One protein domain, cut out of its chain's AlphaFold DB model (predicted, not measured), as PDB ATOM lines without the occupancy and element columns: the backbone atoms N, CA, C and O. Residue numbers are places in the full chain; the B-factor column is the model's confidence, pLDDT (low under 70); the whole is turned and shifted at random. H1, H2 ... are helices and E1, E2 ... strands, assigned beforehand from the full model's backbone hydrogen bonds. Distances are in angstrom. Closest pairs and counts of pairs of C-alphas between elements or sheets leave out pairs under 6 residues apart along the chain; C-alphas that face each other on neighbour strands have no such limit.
ATOM      1  N   ASP A   6      12.049 -41.865  22.213       87.81
ATOM      2  CA  ASP A   6      12.132 -43.173  21.567       87.81
ATOM      3  C   ASP A   6      12.027 -44.267  22.630       87.81
ATOM      4  O   ASP A   6      12.846 -44.306  23.552       87.81
ATOM      5  N   MET A   7      11.037 -45.148  22.504       85.69
ATOM      6  CA  MET A   7      10.863 -46.297  23.401       85.69
ATOM      7  C   MET A   7      11.644 -47.535  22.931       85.69
ATOM      8  O   MET A   7      11.679 -48.542  23.638       85.69
ATOM      9  N   GLN A   8      12.287 -47.458  21.760       83.00
ATOM     10  CA  GLN A   8      13.219 -48.448  21.211       83.00
ATOM     11  C   GLN A   8      12.697 -49.890  21.176       83.00
ATOM     12  O   GLN A   8      13.487 -50.831  21.258       83.00
ATOM     13  N   TYR A   9      11.380 -50.085  21.055       78.44
ATOM     14  CA  TYR A   9      10.749 -51.408  21.049       78.44
ATOM     15  C   TYR A   9      11.137 -52.278  22.256       78.44
ATOM     16  O   TYR A   9      11.263 -53.501  22.150       78.44
ATOM     17  N   HIS A  10      11.352 -51.666  23.422       79.00
ATOM     18  CA  HIS A  10      11.605 -52.427  24.641       79.00
ATOM     19  C   HIS A  10      10.433 -53.370  24.933       79.00
ATOM     20  O   HIS A  10       9.297 -52.917  24.975       79.00
ATOM     21  N   GLU A  11      10.700 -54.652  25.201       78.88
ATOM     22  CA  GLU A  11       9.658 -55.670  25.446       78.88
ATOM     23  C   GLU A  11       8.728 -55.287  26.610       78.88
ATOM     24  O   GLU A  11       7.509 -55.442  26.543       78.88
ATOM     25  N   SER A  12       9.300 -54.758  27.695       82.56
ATOM     26  CA  SER A  12       8.516 -54.232  28.809       82.56
ATOM     27  C   SER A  12       9.291 -53.224  29.646       82.56
ATOM     28  O   SER A  12      10.488 -53.405  29.890       82.56
ATOM     29  N   ILE A  13       8.583 -52.214  30.146       85.69
ATOM     30  CA  ILE A  13       9.083 -51.227  31.105       85.69
ATOM     31  C   ILE A  13       8.230 -51.332  32.371       85.69
ATOM     32  O   ILE A  13       7.015 -51.135  32.346       85.69
ATOM     33  N   GLU A  14       8.866 -51.679  33.488       85.38
ATOM     34  CA  GLU A  14       8.200 -51.839  34.778       85.38
ATOM     35  C   GLU A  14       8.405 -50.581  35.635       85.38
ATOM     36  O   GLU A  14       9.534 -50.210  35.948       85.38
ATOM     37  N   VAL A  15       7.316 -49.919  36.027       87.00
ATOM     38  CA  VAL A  15       7.347 -48.676  36.819       87.00
ATOM     39  C   VAL A  15       6.289 -48.695  37.917       87.00
ATOM     40  O   VAL A  15       5.296 -49.414  37.833       87.00
ATOM     41  N   GLY A  16       6.503 -47.919  38.982       84.38
ATOM     42  CA  GLY A  16       5.543 -47.828  40.087       84.38
ATOM     43  C   GLY A  16       4.288 -47.031  39.719       84.38
ATOM     44  O   GLY A  16       3.174 -47.475  39.974       84.38
ATOM     45  N   ASN A  17       4.477 -45.863  39.108       86.69
ATOM     46  CA  ASN A  17       3.413 -45.003  38.598       86.69
ATOM     47  C   ASN A  17       3.968 -44.155  37.443       86.69
ATOM     48  O   ASN A  17       5.177 -43.916  37.381       86.69
ATOM     49  N   VAL A  18       3.095 -43.688  36.553       89.12
ATOM     50  CA  VAL A  18       3.440 -42.770  35.465       89.12
ATOM     51  C   VAL A  18       2.600 -41.513  35.603       89.12
ATOM     52  O   VAL A  18       1.389 -41.583  35.802       89.12
ATOM     53  N   ARG A  19       3.254 -40.357  35.483       90.38
ATOM     54  CA  ARG A  19       2.590 -39.059  35.402       90.38
ATOM     55  C   ARG A  19       3.157 -38.284  34.224       90.38
ATOM     56  O   ARG A  19       4.367 -38.073  34.157       90.38
ATOM     57  N   PHE A  20       2.287 -37.867  33.314       87.81
ATOM     58  CA  PHE A  20       2.641 -37.101  32.128       87.81
ATOM     59  C   PHE A  20       1.743 -35.863  32.016       87.81
ATOM     60  O   PHE A  20       0.531 -35.964  31.817       87.81
ATOM     61  N   GLY A  21       2.353 -34.685  32.164       84.88
ATOM     62  CA  GLY A  21       1.618 -33.428  32.316       84.88
ATOM     63  C   GLY A  21       0.684 -33.446  33.532       84.88
ATOM     64  O   GLY A  21       0.910 -34.188  34.488       84.88
ATOM     65  N   ASP A  22      -0.378 -32.646  33.462       83.38
ATOM     66  CA  ASP A  22      -1.403 -32.557  34.513       83.38
ATOM     67  C   ASP A  22      -2.601 -33.486  34.264       83.38
ATOM     68  O   ASP A  22      -3.489 -33.609  35.104       83.38
ATOM     69  N   THR A  23      -2.664 -34.118  33.089       83.19
ATOM     70  CA  THR A  23      -3.861 -34.829  32.618       83.19
ATOM     71  C   THR A  23      -3.736 -36.342  32.668       83.19
ATOM     72  O   THR A  23      -4.754 -37.028  32.715       83.19
ATOM     73  N   ILE A  24      -2.515 -36.881  32.602       85.75
ATOM     74  CA  ILE A  24      -2.288 -38.324  32.520       85.75
ATOM     75  C   ILE A  24      -1.573 -38.769  33.784       85.75
ATOM     76  O   ILE A  24      -0.391 -38.494  33.986       85.75
ATOM     77  N   GLU A  25      -2.309 -39.478  34.626       90.00
ATOM     78  CA  GLU A  25      -1.798 -40.122  35.825       90.00
ATOM     79  C   GLU A  25      -2.267 -41.578  35.850       90.00
ATOM     80  O   GLU A  25      -3.415 -41.888  35.508       90.00
ATOM     81  N   GLY A  26      -1.366 -42.474  36.241       88.38
ATOM     82  CA  GLY A  26      -1.623 -43.905  36.291       88.38
ATOM     83  C   GLY A  26      -1.200 -44.639  35.021       88.38
ATOM     84  O   GLY A  26      -1.159 -44.084  33.921       88.38
ATOM     85  N   LEU A  27      -0.891 -45.927  35.189       89.06
ATOM     86  CA  LEU A  27      -0.422 -46.785  34.102       89.06
ATOM     87  C   LEU A  27      -1.483 -46.982  33.014       89.06
ATOM     88  O   LEU A  27      -1.152 -46.894  31.837       89.06
ATOM     89  N   ASP A  28      -2.746 -47.197  33.388       88.44
ATOM     90  CA  ASP A  28      -3.826 -47.450  32.423       88.44
ATOM     91  C   ASP A  28      -4.106 -46.218  31.551       88.44
ATOM     92  O   ASP A  28      -4.211 -46.312  30.327       88.44
ATOM     93  N   SER A  29      -4.165 -45.039  32.177       89.94
ATOM     94  CA  SER A  29      -4.314 -43.755  31.484       89.94
ATOM     95  C   SER A  29      -3.151 -43.507  30.529       89.94
ATOM     96  O   SER A  29      -3.361 -43.063  29.402       89.94
ATOM     97  N   PHE A  30      -1.925 -43.818  30.963       90.00
ATOM     98  CA  PHE A  30      -0.736 -43.666  30.134       90.00
ATOM     99  C   PHE A  30      -0.714 -44.654  28.966       90.00
ATOM    100  O   PHE A  30      -0.423 -44.258  27.842       90.00
ATOM    101  N   HIS A  31      -1.101 -45.909  29.188       88.75
ATOM    102  CA  HIS A  31      -1.225 -46.911  28.133       88.75
ATOM    103  C   HIS A  31      -2.239 -46.484  27.059       88.75
ATOM    104  O   HIS A  31      -1.952 -46.555  25.866       88.75
ATOM    105  N   ASN A  32      -3.396 -45.961  27.474       89.06
ATOM    106  CA  ASN A  32      -4.393 -45.406  26.554       89.06
ATOM    107  C   ASN A  32      -3.907 -44.135  25.847       89.06
ATOM    108  O   ASN A  32      -4.296 -43.858  24.717       89.06
ATOM    109  N   PHE A  33      -3.060 -43.342  26.501       89.62
ATOM    110  CA  PHE A  33      -2.456 -42.179  25.870       89.62
ATOM    111  C   PHE A  33      -1.444 -42.581  24.798       89.62
ATOM    112  O   PHE A  33      -1.482 -42.018  23.707       89.62
ATOM    113  N   MET A  34      -0.586 -43.568  25.060       89.25
ATOM    114  CA  MET A  34       0.395 -44.055  24.087       89.25
ATOM    115  C   MET A  34      -0.257 -44.597  22.811       89.25
ATOM    116  O   MET A  34       0.322 -44.464  21.739       89.25
ATOM    117  N   SER A  35      -1.464 -45.166  22.890       87.50
ATOM    118  CA  SER A  35      -2.203 -45.624  21.705       87.50
ATOM    119  C   SER A  35      -2.905 -44.500  20.927       87.50
ATOM    120  O   SER A  35      -3.416 -44.742  19.836       87.50
ATOM    121  N   SER A  36      -2.926 -43.268  21.449       90.06
ATOM    122  CA  SER A  36      -3.451 -42.100  20.733       90.06
ATOM    123  C   SER A  36      -2.453 -41.562  19.699       90.06
ATOM    124  O   SER A  36      -1.244 -41.734  19.843       90.06
ATOM    125  N   GLU A  37      -2.938 -40.829  18.690       89.12
ATOM    126  CA  GLU A  37      -2.080 -40.198  17.668       89.12
ATOM    127  C   GLU A  37      -1.036 -39.251  18.281       89.12
ATOM    128  O   GLU A  37       0.126 -39.241  17.875       89.12
ATOM    129  N   LEU A  38      -1.432 -38.480  19.301       89.00
ATOM    130  CA  LEU A  38      -0.520 -37.589  20.018       89.00
ATOM    131  C   LEU A  38       0.508 -38.378  20.839       89.00
ATOM    132  O   LEU A  38       1.668 -37.976  20.919       89.00
ATOM    133  N   GLY A  39       0.088 -39.500  21.427       88.62
ATOM    134  CA  GLY A  39       0.963 -40.425  22.138       88.62
ATOM    135  C   GLY A  39       2.036 -41.003  21.228       88.62
ATOM    136  O   GLY A  39       3.206 -40.879  21.556       88.62
ATOM    137  N   GLN A  40       1.661 -41.523  20.058       87.75
ATOM    138  CA  GLN A  40       2.599 -42.063  19.063       87.75
ATOM    139  C   GLN A  40       3.550 -40.999  18.495       87.75
ATOM    140  O   GLN A  40       4.699 -41.293  18.173       87.75
ATOM    141  N   PHE A  41       3.107 -39.740  18.406       88.06
ATOM    142  CA  PHE A  41       3.977 -38.633  18.002       88.06
ATOM    143  C   PHE A  41       5.033 -38.291  19.065       88.06
ATOM    144  O   PHE A  41       6.159 -37.918  18.733       88.06
ATOM    145  N   LEU A  42       4.674 -38.385  20.348       90.19
ATOM    146  CA  LEU A  42       5.564 -38.063  21.466       90.19
ATOM    147  C   LEU A  42       6.406 -39.254  21.932       90.19
ATOM    148  O   LEU A  42       7.508 -39.038  22.424       90.19
ATOM    149  N   PHE A  43       5.900 -40.472  21.773       90.12
ATOM    150  CA  PHE A  43       6.497 -41.742  22.171       90.12
ATOM    151  C   PHE A  43       6.458 -42.683  20.968       90.12
ATOM    152  O   PHE A  43       5.537 -43.486  20.822       90.12
ATOM    153  N   TYR A  44       7.437 -42.558  20.079       87.62
ATOM    154  CA  TYR A  44       7.513 -43.424  18.906       87.62
ATOM    155  C   TYR A  44       8.218 -44.738  19.262       87.62
ATOM    156  O   TYR A  44       8.933 -44.825  20.265       87.62
ATOM    157  N   ASN A  45       7.983 -45.776  18.456       85.62
ATOM    158  CA  ASN A  45       8.441 -47.151  18.712       85.62
ATOM    159  C   ASN A  45       7.910 -47.745  20.032       85.62
ATOM    160  O   ASN A  45       8.552 -48.604  20.636       85.62
ATOM    161  N   ALA A  46       6.748 -47.269  20.491       84.12
ATOM    162  CA  ALA A  46       6.105 -47.703  21.731       84.12
ATOM    163  C   ALA A  46       5.075 -48.830  21.529       84.12
ATOM    164  O   ALA A  46       4.563 -49.356  22.512       84.12
ATOM    165  N   GLU A  47       4.746 -49.186  20.281       75.44
ATOM    166  CA  GLU A  47       3.655 -50.118  19.938       75.44
ATOM    167  C   GLU A  47       3.812 -51.498  20.596       75.44
ATOM    168  O   GLU A  47       2.834 -52.059  21.088       75.44
ATOM    169  N   ASP A  48       5.046 -51.999  20.677       76.94
ATOM    170  CA  ASP A  48       5.367 -53.289  21.299       76.94
ATOM    171  C   ASP A  48       5.803 -53.160  22.770       76.94
ATOM    172  O   ASP A  48       6.071 -54.164  23.436       76.94
ATOM    173  N   THR A  49       5.878 -51.937  23.309       82.38
ATOM    174  CA  THR A  49       6.398 -51.703  24.657       82.38
ATOM    175  C   THR A  49       5.321 -51.821  25.722       82.38
ATOM    176  O   THR A  49       4.487 -50.938  25.925       82.38
ATOM    177  N   LEU A  50       5.385 -52.913  26.485       82.56
ATOM    178  CA  LEU A  50       4.450 -53.178  27.573       82.56
ATOM    179  C   LEU A  50       4.850 -52.421  28.840       82.56
ATOM    180  O   LEU A  50       5.811 -52.787  29.520       82.56
ATOM    181  N   ILE A  51       4.071 -51.409  29.214       85.38
ATOM    182  CA  ILE A  51       4.265 -50.695  30.481       85.38
ATOM    183  C   ILE A  51       3.449 -51.371  31.571       85.38
ATOM    184  O   ILE A  51       2.229 -51.492  31.471       85.38
ATOM    185  N   ARG A  52       4.132 -51.851  32.608       85.25
ATOM    186  CA  ARG A  52       3.525 -52.660  33.668       85.25
ATOM    187  C   ARG A  52       3.867 -52.117  35.042       85.25
ATOM    188  O   ARG A  52       4.892 -51.468  35.239       85.25
ATOM    189  N   GLN A  53       3.003 -52.426  36.002       84.88
ATOM    190  CA  GLN A  53       3.263 -52.097  37.391       84.88
ATOM    191  C   GLN A  53       4.435 -52.943  37.892       84.88
ATOM    192  O   GLN A  53       4.414 -54.172  37.784       84.88
ATOM    193  N   GLY A  54       5.457 -52.279  38.427       79.50
ATOM    194  CA  GLY A  54       6.642 -52.950  38.947       79.50
ATOM    195  C   GLY A  54       6.311 -53.907  40.089       79.50
ATOM    196  O   GLY A  54       5.510 -53.604  40.974       79.50
ATOM    197  N   LYS A  55       6.965 -55.072  40.099       76.50
ATOM    198  CA  LYS A  55       6.705 -56.159  41.071       76.50
ATOM    199  C   LYS A  55       7.390 -55.958  42.426       76.50
ATOM    200  O   LYS A  55       7.439 -56.868  43.254       76.50
ATOM    201  N   CYS A  56       7.965 -54.784  42.653       75.69
ATOM    202  CA  CYS A  56       8.729 -54.515  43.853       75.69
ATOM    203  C   CYS A  56       7.822 -54.114  45.024       75.69
ATOM    204  O   CYS A  56       7.341 -52.987  45.091       75.69
TER     205      CYS A  56
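This is residues 6 to 56 of the 322 residues of the protein "Protein amnionless" of Anopheles melas (UniProt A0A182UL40). A ribbon of two parallel strands, E1 and E2, has H1 packed beside E2, while H2 stands crosswise past the far end of H1. Between E1 and H1 the chain makes a loop, where residues 19 to 20 pair antiparallel with 24 to 25. The 51 printed residues run E1, H1, H2, E2, mixed in class, with under half in named elements. The whole is compact, radius of gyration of the C-alphas 10.5 A, and flat, 31 by 26 by 14 A.

E1 is residues 12 to 15, from C-alpha 12 at (8.516, -54.232, 28.809). E2 is residues 50 to 53, ending at C-alpha 53 (3.263, -52.097, 37.391). H1, residues 27 to 34, is 10.4 A long; H2 is residues 37 to 42.

E1 and E2 are parallel at 28 degrees, with N 13 and O 50 within hydrogen-bond range at 2.9 A. E1, H1, H2 and E2 form a strand-helix-strand unit, parallel strands joined through helices, with a right-handed crossover. The closest C-alphas of H1 and E2, His 31 and Ile 51, are 7.1 A apart. H1 and H2 are close but not clearly touching, closest C-alphas Phe 33 and Gly 39 at 5.4 A, and about perpendicular at 84 degrees. E1 and H2 are apart. In H1 and H2 every O i to N i+4 pair is within hydrogen-bond range.

The C-alphas farthest apart, Glu 37 and Cys 56, are 31.7 A apart. The printed part has no cut. The link E1 to H1 is long, 11 residues. No printed residue is under 70 in pLDDT.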